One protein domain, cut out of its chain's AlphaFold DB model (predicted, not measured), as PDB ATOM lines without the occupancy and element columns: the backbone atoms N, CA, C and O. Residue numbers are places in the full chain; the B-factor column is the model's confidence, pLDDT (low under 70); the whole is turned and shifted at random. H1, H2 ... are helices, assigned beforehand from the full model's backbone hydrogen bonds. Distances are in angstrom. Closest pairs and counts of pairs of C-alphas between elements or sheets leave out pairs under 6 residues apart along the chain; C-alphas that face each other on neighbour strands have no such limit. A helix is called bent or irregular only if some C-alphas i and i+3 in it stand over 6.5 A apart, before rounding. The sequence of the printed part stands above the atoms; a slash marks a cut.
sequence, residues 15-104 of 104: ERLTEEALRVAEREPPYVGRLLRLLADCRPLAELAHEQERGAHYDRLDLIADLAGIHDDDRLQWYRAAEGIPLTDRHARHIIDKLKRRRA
ATOM      1  N   GLU A  15     -35.240  -1.084 -34.123       94.12
ATOM      2  CA  GLU A  15     -34.362  -0.137 -34.813       94.12
ATOM      3  C   GLU A  15     -34.903   0.230 -36.193       94.12
ATOM      4  O   GLU A  15     -34.908   1.403 -36.555       94.12
ATOM      5  N   ARG A  16     -35.429  -0.750 -36.939       93.56
ATOM      6  CA  ARG A  16     -36.039  -0.496 -38.252       93.56
ATOM      7  C   ARG A  16     -37.281   0.374 -38.124       93.56
ATOM      8  O   ARG A  16     -37.472   1.267 -38.940       93.56
ATOM      9  N   LEU A  17     -38.095   0.146 -37.093       95.12
ATOM     10  CA  LEU A  17     -39.244   1.005 -36.807       95.12
ATOM     11  C   LEU A  17     -38.809   2.425 -36.420       95.12
ATOM     12  O   LEU A  17     -39.452   3.390 -36.822       95.12
ATOM     13  N   THR A  18     -37.706   2.569 -35.678       96.94
ATOM     14  CA  THR A  18     -37.130   3.883 -35.349       96.94
ATOM     15  C   THR A  18     -36.645   4.602 -36.613       96.94
ATOM     16  O   THR A  18     -36.949   5.776 -36.811       96.94
ATOM     17  N   GLU A  19     -35.920   3.912 -37.495       96.19
ATOM     18  CA  GLU A  19     -35.459   4.468 -38.773       96.19
ATOM     19  C   GLU A  19     -36.626   4.874 -39.676       96.19
ATOM     20  O   GLU A  19     -36.612   5.963 -40.251       96.19
ATOM     21  N   GLU A  20     -37.647   4.024 -39.779       95.56
ATOM     22  CA  GLU A  20     -38.835   4.316 -40.574       95.56
ATOM     23  C   GLU A  20     -39.590   5.521 -40.014       95.56
ATOM     24  O   GLU A  20     -39.955   6.418 -40.771       95.56
ATOM     25  N   ALA A  21     -39.727   5.621 -38.689       96.94
ATOM     26  CA  ALA A  21     -40.328   6.786 -38.050       96.94
ATOM     27  C   ALA A  21     -39.605   8.086 -38.424       96.94
ATOM     28  O   ALA A  21     -40.252   9.087 -38.723       96.94
ATOM     29  N   LEU A  22     -38.271   8.070 -38.457       97.75
ATOM     30  CA  LEU A  22     -37.471   9.231 -38.851       97.75
ATOM     31  C   LEU A  22     -37.616   9.568 -40.339       97.75
ATOM     32  O   LEU A  22     -37.630  10.745 -40.688       97.75
ATOM     33  N   ARG A  23     -37.769   8.574 -41.221       96.44
ATOM     34  CA  ARG A  23     -38.050   8.816 -42.650       96.44
ATOM     35  C   ARG A  23     -39.442   9.398 -42.866       96.44
ATOM     36  O   ARG A  23     -39.595  10.348 -43.632       96.44
ATOM     37  N   VAL A  24     -40.444   8.840 -42.191       95.12
ATOM     38  CA  VAL A  24     -41.829   9.324 -42.229       95.12
ATOM     39  C   VAL A  24     -41.904  10.755 -41.692       95.12
ATOM     40  O   VAL A  24     -42.596  11.587 -42.272       95.12
ATOM     41  N   ALA A  25     -41.093  11.099 -40.687       96.56
ATOM     42  CA  ALA A  25     -41.027  12.448 -40.129       96.56
ATOM     43  C   ALA A  25     -40.745  13.562 -41.155       96.56
ATOM     44  O   ALA A  25     -41.134  14.710 -40.929       96.56
ATOM     45  N   GLU A  26     -40.074  13.240 -42.265       94.56
ATOM     46  CA  GLU A  26     -39.751  14.195 -43.331       94.56
ATOM     47  C   GLU A  26     -40.898  14.425 -44.321       94.56
ATOM     48  O   GLU A  26     -40.857  15.371 -45.106       94.56
ATOM     49  N   ARG A  27     -41.922  13.570 -44.297       93.00
ATOM     50  CA  ARG A  27     -43.078  13.623 -45.207       93.00
ATOM     51  C   ARG A  27     -44.374  13.987 -44.490       93.00
ATOM     52  O   ARG A  27     -45.324  14.417 -45.135       93.00
ATOM     53  N   GLU A  28     -44.404  13.801 -43.177       90.69
ATOM     54  CA  GLU A  28     -45.553  14.112 -42.340       90.69
ATOM     55  C   GLU A  28     -45.714  15.621 -42.084       90.69
ATOM     56  O   GLU A  28     -44.734  16.378 -42.113       90.69
ATOM     57  N   PRO A  29     -46.937  16.073 -41.754       89.06
ATOM     58  CA  PRO A  29     -47.203  17.454 -41.375       89.06
ATOM     59  C   PRO A  29     -46.316  17.945 -40.221       89.06
ATOM     60  O   PRO A  29     -45.849  17.145 -39.399       89.06
ATOM     61  N   PRO A  30     -46.101  19.272 -40.098       88.06
ATOM     62  CA  PRO A  30     -45.064  19.833 -39.233       88.06
ATOM     63  C   PRO A  30     -45.077  19.355 -37.773       88.06
ATOM     64  O   PRO A  30     -44.008  19.206 -37.178       88.06
ATOM     65  N   TYR A  31     -46.249  19.118 -37.178       89.25
ATOM     66  CA  TYR A  31     -46.360  18.676 -35.784       89.25
ATOM     67  C   TYR A  31     -46.072  17.172 -35.622       89.25
ATOM     68  O   TYR A  31     -45.281  16.816 -34.748       89.25
ATOM     69  N   VAL A  32     -46.609  16.298 -36.488       94.12
ATOM     70  CA  VAL A  32     -46.295  14.853 -36.480       94.12
ATOM     71  C   VAL A  32     -44.811  14.653 -36.757       94.12
ATOM     72  O   VAL A  32     -44.115  13.994 -35.982       94.12
ATOM     73  N   GLY A  33     -44.294  15.293 -37.809       95.81
ATOM     74  CA  GLY A  33     -42.881  15.211 -38.161       95.81
ATOM     75  C   GLY A  33     -41.974  15.694 -37.028       95.81
ATOM     76  O   GLY A  33     -40.926  15.108 -36.763       95.81
ATOM     77  N   ARG A  34     -42.373  16.731 -36.281       95.25
ATOM     78  CA  ARG A  34     -41.616  17.190 -35.104       95.25
ATOM     79  C   ARG A  34     -41.575  16.147 -33.988       95.25
ATOM     80  O   ARG A  34     -40.520  15.995 -33.376       95.25
ATOM     81  N   LEU A  35     -42.680  15.452 -33.718       97.06
ATOM     82  CA  LEU A  35     -42.723  14.391 -32.708       97.06
ATOM     83  C   LEU A  35     -41.847  13.202 -33.095       97.06
ATOM     84  O   LEU A  35     -41.051  12.745 -32.278       97.06
ATOM     85  N   LEU A  36     -41.942  12.742 -34.342       97.75
ATOM     86  CA  LEU A  36     -41.166  11.602 -34.825       97.75
ATOM     87  C   LEU A  36     -39.655  11.886 -34.811       97.75
ATOM     88  O   LEU A  36     -38.876  11.028 -34.399       97.75
ATOM     89  N   ARG A  37     -39.224  13.118 -35.125       97.88
ATOM     90  CA  ARG A  37     -37.806  13.527 -35.023       97.88
ATOM     91  C   ARG A  37     -37.229  13.432 -33.605       97.88
ATOM     92  O   ARG A  37     -36.011  13.360 -33.453       97.88
ATOM     93  N   LEU A  38     -38.057  13.389 -32.556       97.75
ATOM     94  CA  LEU A  38     -37.580  13.165 -31.182       97.75
ATOM     95  C   LEU A  38     -36.998  11.762 -30.972       97.75
ATOM     96  O   LEU A  38     -36.325  11.540 -29.967       97.75
ATOM     97  N   LEU A  39     -37.227  10.837 -31.906       98.00
ATOM     98  CA  LEU A  39     -36.699   9.477 -31.872       98.00
ATOM     99  C   LEU A  39     -35.259   9.356 -32.401       98.00
ATOM    100  O   LEU A  39     -34.723   8.254 -32.399       98.00
ATOM    101  N   ALA A  40     -34.609  10.452 -32.814       96.88
ATOM    102  CA  ALA A  40     -33.276  10.422 -33.432       96.88
ATOM    103  C   ALA A  40     -32.202   9.697 -32.590       96.88
ATOM    104  O   ALA A  40     -31.267   9.112 -33.134       96.88
ATOM    105  N   ASP A  41     -32.345   9.712 -31.263       95.12
ATOM    106  CA  ASP A  41     -31.473   9.025 -30.305       95.12
ATOM    107  C   ASP A  41     -32.191   7.920 -29.509       95.12
ATOM    108  O   ASP A  41     -31.712   7.476 -28.462       95.12
ATOM    109  N   CYS A  42     -33.344   7.454 -29.991       97.12
ATOM    110  CA  CYS A  42     -34.089   6.363 -29.378       97.12
ATOM    111  C   CYS A  42     -33.421   5.022 -29.709       97.12
ATOM    112  O   CYS A  42     -33.690   4.404 -30.734       97.12
ATOM    113  N   ARG A  43     -32.502   4.585 -28.844       94.56
ATOM    114  CA  ARG A  43     -31.787   3.310 -28.992       94.56
ATOM    115  C   ARG A  43     -32.481   2.166 -28.251       94.56
ATOM    116  O   ARG A  43     -33.183   2.434 -27.263       94.56
ATOM    117  N   PRO A  44     -32.267   0.915 -28.705       93.50
ATOM    118  CA  PRO A  44     -32.701  -0.253 -27.966       93.50
ATOM    119  C   PRO A  44     -32.129  -0.261 -26.550       93.50
ATOM    120  O   PRO A  44     -30.980   0.127 -26.344       93.50
ATOM    121  N   LEU A  45     -32.924  -0.719 -25.590       93.44
ATOM    122  CA  LEU A  45     -32.550  -0.878 -24.190       93.44
ATOM    123  C   LEU A  45     -33.026  -2.246 -23.704       93.44
ATOM    124  O   LEU A  45     -34.225  -2.531 -23.723       93.44
ATOM    125  N   ALA A  46     -32.089  -3.089 -23.269       92.38
ATOM    126  CA  ALA A  46     -32.372  -4.470 -22.878       92.38
ATOM    127  C   ALA A  46     -33.346  -4.540 -21.692       92.38
ATOM    128  O   ALA A  46     -34.278  -5.340 -21.689       92.38
ATOM    129  N   GLU A  47     -33.196  -3.635 -20.724       93.94
ATOM    130  CA  GLU A  47     -34.075  -3.506 -19.561       93.94
ATOM    131  C   GLU A  47     -35.526  -3.133 -19.926       93.94
ATOM    132  O   GLU A  47     -36.448  -3.344 -19.136       93.94
ATOM    133  N   LEU A  48     -35.751  -2.620 -21.140       92.31
ATOM    134  CA  LEU A  48     -37.062  -2.251 -21.676       92.31
ATOM    135  C   LEU A  48     -37.454  -3.085 -22.901       92.31
ATOM    136  O   LEU A  48     -38.329  -2.659 -23.652       92.31
ATOM    137  N   ALA A  49     -36.876  -4.278 -23.094       91.50
ATOM    138  CA  ALA A  49     -37.178  -5.143 -24.241       91.50
ATOM    139  C   ALA A  49     -38.689  -5.357 -24.445       91.50
ATOM    140  O   ALA A  49     -39.219  -5.168 -25.536       91.50
ATOM    141  N   HIS A  50     -39.414  -5.588 -23.352       92.19
ATOM    142  CA  HIS A  50     -40.863  -5.764 -23.358       92.19
ATOM    143  C   HIS A  50     -41.659  -4.528 -23.843       92.19
ATOM    144  O   HIS A  50     -42.807  -4.665 -24.262       92.19
ATOM    145  N   GLU A  51     -41.099  -3.313 -23.762       94.62
ATOM    146  CA  GLU A  51     -41.702  -2.088 -24.313       94.62
ATOM    147  C   GLU A  51     -41.402  -1.916 -25.811       94.62
ATOM    148  O   GLU A  51     -42.106  -1.165 -26.486       94.62
ATOM    149  N   GLN A  52     -40.375  -2.593 -26.329       94.50
ATOM    150  CA  GLN A  52     -39.963  -2.562 -27.738       94.50
ATOM    151  C   GLN A  52     -40.756  -3.552 -28.595       94.50
ATOM    152  O   GLN A  52     -40.900  -3.347 -29.793       94.50
ATOM    153  N   GLU A  53     -41.280  -4.609 -27.978       93.12
ATOM    154  CA  GLU A  53     -41.957  -5.731 -28.646       93.12
ATOM    155  C   GLU A  53     -43.487  -5.587 -28.669       93.12
ATOM    156  O   GLU A  53     -44.219  -6.552 -28.894       93.12
ATOM    157  N   ARG A  54     -44.004  -4.385 -28.393       94.25
ATOM    158  CA  ARG A  54     -45.443  -4.106 -28.398       94.25
ATOM    159  C   ARG A  54     -45.736  -2.669 -28.777       94.25
ATOM    160  O   ARG A  54     -44.989  -1.756 -28.421       94.25
ATOM    161  N   GLY A  55     -46.890  -2.469 -29.404       96.12
ATOM    162  CA  GLY A  55     -47.387  -1.146 -29.745       96.12
ATOM    163  C   GLY A  55     -47.612  -0.258 -28.520       96.12
ATOM    164  O   GLY A  55     -47.929  -0.727 -27.415       96.12
ATOM    165  N   ALA A  56     -47.455   1.045 -28.730       97.19
ATOM    166  CA  ALA A  56     -47.732   2.067 -27.737       97.19
ATOM    167  C   ALA A  56     -49.187   1.998 -27.270       97.19
ATOM    168  O   ALA A  56     -50.096   1.804 -28.075       97.19
ATOM    169  N   HIS A  57     -49.420   2.185 -25.971       96.81
ATOM    170  CA  HIS A  57     -50.776   2.455 -25.483       96.81
ATOM    171  C   HIS A  57     -51.291   3.784 -26.029       96.81
ATOM    172  O   HIS A  57     -50.549   4.770 -26.025       96.81
ATOM    173  N   TYR A  58     -52.567   3.835 -26.422       96.69
ATOM    174  CA  TYR A  58     -53.174   5.091 -26.877       96.69
ATOM    175  C   TYR A  58     -53.149   6.163 -25.783       96.69
ATOM    176  O   TYR A  58     -52.832   7.300 -26.095       96.69
ATOM    177  N   ASP A  59     -53.278   5.801 -24.503       96.75
ATOM    178  CA  ASP A  59     -53.132   6.752 -23.388       96.75
ATOM    179  C   ASP A  59     -51.761   7.464 -23.385       96.75
ATOM    180  O   ASP A  59     -51.647   8.636 -23.022       96.75
ATOM    181  N   ARG A  60     -50.685   6.780 -23.816       97.69
ATOM    182  CA  ARG A  60     -49.362   7.410 -23.972       97.69
ATOM    183  C   ARG A  60     -49.330   8.330 -25.194       97.69
ATOM    184  O   ARG A  60     -48.669   9.363 -25.142       97.69
ATOM    185  N   LEU A  61     -50.025   7.976 -26.277       97.44
ATOM    186  CA  LEU A  61     -50.147   8.833 -27.460       97.44
ATOM    187  C   LEU A  61     -50.963  10.098 -27.162       97.44
ATOM    188  O   LEU A  61     -50.582  11.171 -27.631       97.44
ATOM    189  N   ASP A  62     -52.011   9.984 -26.347       96.31
ATOM    190  CA  ASP A  62     -52.827  11.098 -25.855       96.31
ATOM    191  C   ASP A  62     -51.970  12.057 -25.036       96.31
ATOM    192  O   ASP A  62     -51.900  13.247 -25.342       96.31
ATOM    193  N   LEU A  63     -51.214  11.513 -24.077       97.56
ATOM    194  CA  LEU A  63     -50.289  12.295 -23.265       97.56
ATOM    195  C   LEU A  63     -49.233  13.018 -24.118       97.56
ATOM    196  O   LEU A  63     -48.885  14.161 -23.827       97.56
ATOM    197  N   ILE A  64     -48.712  12.385 -25.173       97.69
ATOM    198  CA  ILE A  64     -47.788  13.044 -26.112       97.69
ATOM    199  C   ILE A  64     -48.471  14.229 -26.794       97.69
ATOM    200  O   ILE A  64     -47.889  15.312 -26.840       97.69
ATOM    201  N   ALA A  65     -49.693  14.039 -27.296       95.81
ATOM    202  CA  ALA A  65     -50.449  15.106 -27.936       95.81
ATOM    203  C   ALA A  65     -50.731  16.265 -26.961       95.81
ATOM    204  O   ALA A  65     -50.505  17.417 -27.325       95.81
ATOM    205  N   ASP A  66     -51.109  15.983 -25.709       95.69
ATOM    206  CA  ASP A  66     -51.302  17.010 -24.669       95.69
ATOM    207  C   ASP A  66     -50.004  17.778 -24.366       95.69
ATOM    208  O   ASP A  66     -49.978  19.009 -24.282       95.69
ATOM    209  N   LEU A  67     -48.883  17.062 -24.223       96.25
ATOM    210  CA  LEU A  67     -47.577  17.674 -23.968       96.25
ATOM    211  C   LEU A  67     -47.085  18.518 -25.153       96.25
ATOM    212  O   LEU A  67     -46.355  19.493 -24.952       96.25
ATOM    213  N   ALA A  68     -47.485  18.162 -26.370       93.88
ATOM    214  CA  ALA A  68     -47.124  18.857 -27.596       93.88
ATOM    215  C   ALA A  68     -48.111  19.965 -28.007       93.88
ATOM    216  O   ALA A  68     -47.800  20.707 -28.934       93.88
ATOM    217  N   GLY A  69     -49.258  20.098 -27.325       93.75
ATOM    218  CA  GLY A  69     -50.305  21.066 -27.679       93.75
ATOM    219  C   GLY A  69     -51.013  20.737 -28.997       93.75
ATOM    220  O   GLY A  69     -51.337  21.639 -29.761       93.75
ATOM    221  N   ILE A  70     -51.177  19.447 -29.298       91.75
ATOM    222  CA  ILE A  70     -51.818  18.948 -30.518       91.75
ATOM    223  C   ILE A  70     -53.296  18.664 -30.232       91.75
ATOM    224  O   ILE A  70     -53.613  17.915 -29.301       91.75
ATOM    225  N   HIS A  71     -54.186  19.201 -31.068       89.12
ATOM    226  CA  HIS A  71     -55.640  19.134 -30.892       89.12
ATOM    227  C   HIS A  71     -56.354  18.626 -32.155       89.12
ATOM    228  O   HIS A  71     -55.778  18.604 -33.239       89.12
ATOM    229  N   ASP A  72     -57.604  18.187 -31.993       88.25
ATOM    230  CA  ASP A  72     -58.547  17.872 -33.075       88.25
ATOM    231  C   ASP A  72     -57.979  16.972 -34.192       88.25
ATOM    232  O   ASP A  72     -57.501  15.861 -33.931       88.25
ATOM    233  N   ASP A  73     -58.040  17.427 -35.446       87.38
ATOM    234  CA  ASP A  73     -57.615  16.666 -36.623       87.38
ATOM    235  C   ASP A  73     -56.129  16.300 -36.580       87.38
ATOM    236  O   ASP A  73     -55.731  15.224 -37.045       87.38
ATOM    237  N   ASP A  74     -55.309  17.137 -35.949       88.31
ATOM    238  CA  ASP A  74     -53.880  16.890 -35.826       88.31
ATOM    239  C   ASP A  74     -53.606  15.697 -34.901       88.31
ATOM    240  O   ASP A  74     -52.736  14.860 -35.163       88.31
ATOM    241  N   ARG A  75     -54.419  15.540 -33.852       93.00
ATOM    242  CA  ARG A  75     -54.353  14.383 -32.952       93.00
ATOM    243  C   ARG A  75     -54.752  13.096 -33.678       93.00
ATOM    244  O   ARG A  75     -54.122  12.056 -33.477       93.00
ATOM    245  N   LEU A  76     -55.733  13.154 -34.582       92.88
ATOM    246  CA  LEU A  76     -56.099  12.000 -35.408       92.88
ATOM    247  C   LEU A  76     -54.963  11.584 -36.352       92.88
ATOM    248  O   LEU A  76     -54.695  10.389 -36.499       92.88
ATOM    249  N   GLN A  77     -54.292  12.551 -36.976       94.19
ATOM    250  CA  GLN A  77     -53.140  12.290 -37.841       94.19
ATOM    251  C   GLN A  77     -51.955  11.720 -37.053       94.19
ATOM    252  O   GLN A  77     -51.317  10.778 -37.518       94.19
ATOM    253  N   TRP A  78     -51.727  12.196 -35.826       95.94
ATOM    254  CA  TRP A  78     -50.736  11.609 -34.926       95.94
ATOM    255  C   TRP A  78     -50.996  10.119 -34.664       95.94
ATOM    256  O   TRP A  78     -50.084   9.304 -34.806       95.94
ATOM    257  N   TYR A  79     -52.239   9.729 -34.359       95.62
ATOM    258  CA  TYR A  79     -52.565   8.310 -34.179       95.62
ATOM    259  C   TYR A  79     -52.361   7.494 -35.451       95.62
ATOM    260  O   TYR A  79     -51.858   6.378 -35.378       95.62
ATOM    261  N   ARG A  80     -52.726   8.042 -36.615       95.25
ATOM    262  CA  ARG A  80     -52.544   7.357 -37.902       95.25
ATOM    263  C   ARG A  80     -51.069   7.135 -38.218       95.25
ATOM    264  O   ARG A  80     -50.711   6.042 -38.635       95.25
ATOM    265  N   ALA A  81     -50.215   8.126 -37.968       95.62
ATOM    266  CA  ALA A  81     -48.772   7.969 -38.119       95.62
ATOM    267  C   ALA A  81     -48.227   6.903 -37.153       95.62
ATOM    268  O   ALA A  81     -47.457   6.033 -37.556       95.62
ATOM    269  N   ALA A  82     -48.680   6.914 -35.893       96.50
ATOM    270  CA  ALA A  82     -48.287   5.907 -34.910       96.50
ATOM    271  C   ALA A  82     -48.697   4.482 -35.325       96.50
ATOM    272  O   ALA A  82     -47.910   3.554 -35.155       96.50
ATOM    273  N   GLU A  83     -49.896   4.320 -35.889       95.62
ATOM    274  CA  GLU A  83     -50.419   3.057 -36.428       95.62
ATOM    275  C   GLU A  83     -49.730   2.627 -37.731       95.62
ATOM    276  O   GLU A  83     -49.570   1.434 -37.956       95.62
ATOM    277  N   GLY A  84     -49.318   3.574 -38.577       94.44
ATOM    278  CA  GLY A  84     -48.639   3.297 -39.844       94.44
ATOM    279  C   GLY A  84     -47.182   2.855 -39.690       94.44
ATOM    280  O   GLY A  84     -46.687   2.113 -40.534       94.44
ATOM    281  N   ILE A  85     -46.503   3.271 -38.610       93.94
ATOM    282  CA  ILE A  85     -45.109   2.897 -38.277       93.94
ATOM    283  C   ILE A  85     -45.034   1.797 -37.192       93.94
ATOM    284  O   ILE A  85     -43.962   1.444 -36.713       93.94
ATOM    285  N   PRO A  86     -46.153   1.169 -36.827       95.44
ATOM    286  CA  PRO A  86     -46.328   0.486 -35.535       95.44
ATOM    287  C   PRO A  86     -45.477   1.018 -34.358       95.44
ATOM    288  O   PRO A  86     -44.646   0.301 -33.792       95.44
ATOM    289  N   LEU A  87     -45.651   2.288 -33.960       96.81
ATOM    290  CA  LEU A  87     -44.867   2.854 -32.854       96.81
ATOM    291  C   LEU A  87     -45.028   2.033 -31.569       96.81
ATOM    292  O   LEU A  87     -46.134   1.720 -31.130       96.81
ATOM    293  N   THR A  88     -43.896   1.732 -30.936       97.00
ATOM    294  CA  THR A  88     -43.813   0.893 -29.746       97.00
ATOM    295  C   THR A  88     -44.035   1.682 -28.463       97.00
ATOM    296  O   THR A  88     -43.896   2.910 -28.414       97.00
ATOM    297  N   ASP A  89     -44.310   0.964 -27.378       96.94
ATOM    298  CA  ASP A  89     -44.408   1.540 -26.035       96.94
ATOM    299  C   ASP A  89     -43.114   2.277 -25.641       96.94
ATOM    300  O   ASP A  89     -43.167   3.333 -25.002       96.94
ATOM    301  N   ARG A  90     -41.962   1.755 -26.084       97.00
ATOM    302  CA  ARG A  90     -40.636   2.352 -25.894       97.00
ATOM    303  C   ARG A  90     -40.464   3.660 -26.669       97.00
ATOM    304  O   ARG A  90     -39.893   4.600 -26.105       97.00
ATOM    305  N   HIS A  91     -40.952   3.747 -27.913       98.19
ATOM    306  CA  HIS A  91     -40.953   5.003 -28.678       98.19
ATOM    307  C   HIS A  91     -41.785   6.069 -27.963       98.19
ATOM    308  O   HIS A  91     -41.310   7.184 -27.746       98.19
ATOM    309  N   ALA A  92     -42.999   5.713 -27.534       98.19
ATOM    310  CA  ALA A  92     -43.886   6.646 -26.849       98.19
ATOM    311  C   ALA A  92     -43.259   7.173 -25.550       98.19
ATOM    312  O   ALA A  92     -43.230   8.382 -25.316       98.19
ATOM    313  N   ARG A  93     -42.671   6.285 -24.738       98.00
ATOM    314  CA  ARG A  93     -41.932   6.682 -23.532       98.00
ATOM    315  C   ARG A  93     -40.791   7.655 -23.844       98.00
ATOM    316  O   ARG A  93     -40.674   8.671 -23.167       98.00
ATOM    317  N   HIS A  94     -39.999   7.383 -24.886       98.44
ATOM    318  CA  HIS A  94     -38.895   8.262 -25.301       98.44
ATOM    319  C   HIS A  94     -39.368   9.684 -25.594       98.44
ATOM    320  O   HIS A  94     -38.784  10.658 -25.118       98.44
ATOM    321  N   ILE A  95     -40.447   9.797 -26.371       98.25
ATOM    322  CA  ILE A  95     -41.032  11.078 -26.768       98.25
ATOM    323  C   ILE A  95     -41.541  11.827 -25.532       98.25
ATOM    324  O   ILE A  95     -41.234  13.008 -25.371       98.25
ATOM    325  N   ILE A  96     -42.254  11.143 -24.631       98.38
ATOM    326  CA  ILE A  96     -42.740  11.726 -23.371       98.38
ATOM    327  C   ILE A  96     -41.574  12.280 -22.548       98.38
ATOM    328  O   ILE A  96     -41.634  13.429 -22.107       98.38
ATOM    329  N   ASP A  97     -40.503  11.505 -22.374       97.44
ATOM    330  CA  ASP A  97     -39.337  11.923 -21.592       97.44
ATOM    331  C   ASP A  97     -38.660  13.160 -22.209       97.44
ATOM    332  O   ASP A  97     -38.309  14.101 -21.494       97.44
ATOM    333  N   LYS A  98     -38.534  13.216 -23.542       97.50
ATOM    334  CA  LYS A  98     -38.001  14.388 -24.260       97.50
ATOM    335  C   LYS A  98     -38.890  15.621 -24.099       97.50
ATOM    336  O   LYS A  98     -38.369  16.708 -23.849       97.50
ATOM    337  N   LEU A  99     -40.206  15.470 -24.239       96.69
ATOM    338  CA  LEU A  99     -41.157  16.577 -24.106       96.69
ATOM    339  C   LEU A  99     -41.184  17.126 -22.677       96.69
ATOM    340  O   LEU A  99     -41.161  18.341 -22.494       96.69
ATOM    341  N   LYS A 100     -41.158  16.250 -21.665       96.62
ATOM    342  CA  LYS A 100     -41.087  16.659 -20.255       96.62
ATOM    343  C   LYS A 100     -39.793  17.409 -19.939       96.62
ATOM    344  O   LYS A 100     -39.857  18.456 -19.309       96.62
ATOM    345  N   ARG A 101     -38.638  16.936 -20.425       94.12
ATOM    346  CA  ARG A 101     -37.344  17.617 -20.219       94.12
ATOM    347  C   ARG A 101     -37.265  19.000 -20.862       94.12
ATOM    348  O   ARG A 101     -36.542  19.837 -20.359       94.12
ATOM    349  N   ARG A 102     -37.972  19.239 -21.970       88.62
ATOM    350  CA  ARG A 102     -38.010  20.558 -22.632       88.62
ATOM    351  C   ARG A 102     -38.902  21.576 -21.922       88.62
ATOM    352  O   ARG A 102     -38.827  22.755 -22.246       88.62
ATOM    353  N   ARG A 103     -39.789  21.111 -21.039       79.69
ATOM    354  CA  ARG A 103     -40.690  21.952 -20.241       79.69
ATOM    355  C   ARG A 103     -40.129  22.289 -18.853       79.69
ATOM    356  O   ARG A 103     -40.682  23.178 -18.215       79.69
ATOM    357  N   ALA A 104     -39.123  21.546 -18.391       66.06
ATOM    358  CA  ALA A 104     -38.402  21.789 -17.141       66.06
ATOM    359  C   ALA A 104     -37.304  22.835 -17.355       66.06
ATOM    360  O   ALA A 104     -37.082  23.626 -16.416       66.06
TER     361      ALA A 104
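Overview. This is residues 15 to 104 of the 104 residues of an uncharacterized protein of Actinobacteria bacterium (UniProt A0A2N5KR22). The longest helix, H6, runs side by side with H4, and the hairpin of H1 and H2 packs across this pair through H2, which crosses H6. H5 joins H4 to H2, making a small ring of H6, H4, H5 and H2, with H1 on H2 and the short H3 at the beginning of H6. The printed part has 90 residues with six named helices, H1 to H6 in chain order, and no named strand: the class is all helix. It is compact, with a radius of gyration of the C-alphas of 11.9 A, and rounded, spanning 35 by 29 by 21 A.

Along the chain. H6, residues 89 to 103, is 21.5 A long from C-alpha 89 at (-44.408, 1.540, -26.035) to C-alpha 103 at (-40.690, 21.952, -20.241). H4 is residues 58 to 68, 15.1 A. H5, residues 72 to 84, is 18.9 A long. H2 is residues 30 to 39, 15.2 A. H1, residues 15 to 24, is 14.2 A long and begins with C-alpha 15 at (-34.362, -0.137, -34.813). H3, residues 46 to 52, is 9.2 A long and irregular: C-alphas 47 and 50 are 8.1 A apart.

Arrangement. H6 and H2 are the hubs, each touching three helices. H6 touches H4 at a shallow tilt of 23 degrees, the same way; their closest C-alphas, of Ile 96 and Ile 64, are 5.9 A apart. H6 touches H2 about perpendicular, at 73 degrees, closest at Ile 95 and Leu 38, with C-alphas 6.0 A apart. With residues 89 to 91 alone H6 touches H3 at 76 degrees, about perpendicular; the closest C-alphas, of Arg 90 and Glu 51, are 4.8 A apart. H2 and H1 form a helical hairpin and touch at a shallow tilt of 23 degrees, opposite ways, the C-alphas of Arg 37 and Leu 22 being closest at 5.8 A. H2 touches H5 at a steep tilt of 41 degrees, the same way, with the closest C-alphas, of Val 32 and Trp 78, 5.7 A apart. H5 touches H4 with residues 75 to 79 alone, at a steep tilt of 52 degrees, opposite ways; the C-alphas of Arg 75 and Ala 65 are closest, at 6.4 A. H2 and H4 are near each other, with 8 pairs of C-alphas within 10 A, while H1 and H4 are apart. The helix packing is only just mostly crossed, with 2 of 6 touching pairs at a shallow tilt. Every O i to N i+4 pair is within hydrogen-bond range in H1, H4, H5 and H6; in H2 it is 4 of 6, and in H3 1 of 3, beside 3 of 4 O i to N i+3 pairs.

Size, cuts and confidence. The two C-alphas farthest apart, of Ala 46 and Asp 72, are 35.9 A apart. The printed part has no cut and no long link; H2 to H3 is short and the other links are tight. The mean pLDDT of the printed part is 94.5, and residue 104, the chain's last, is under 70.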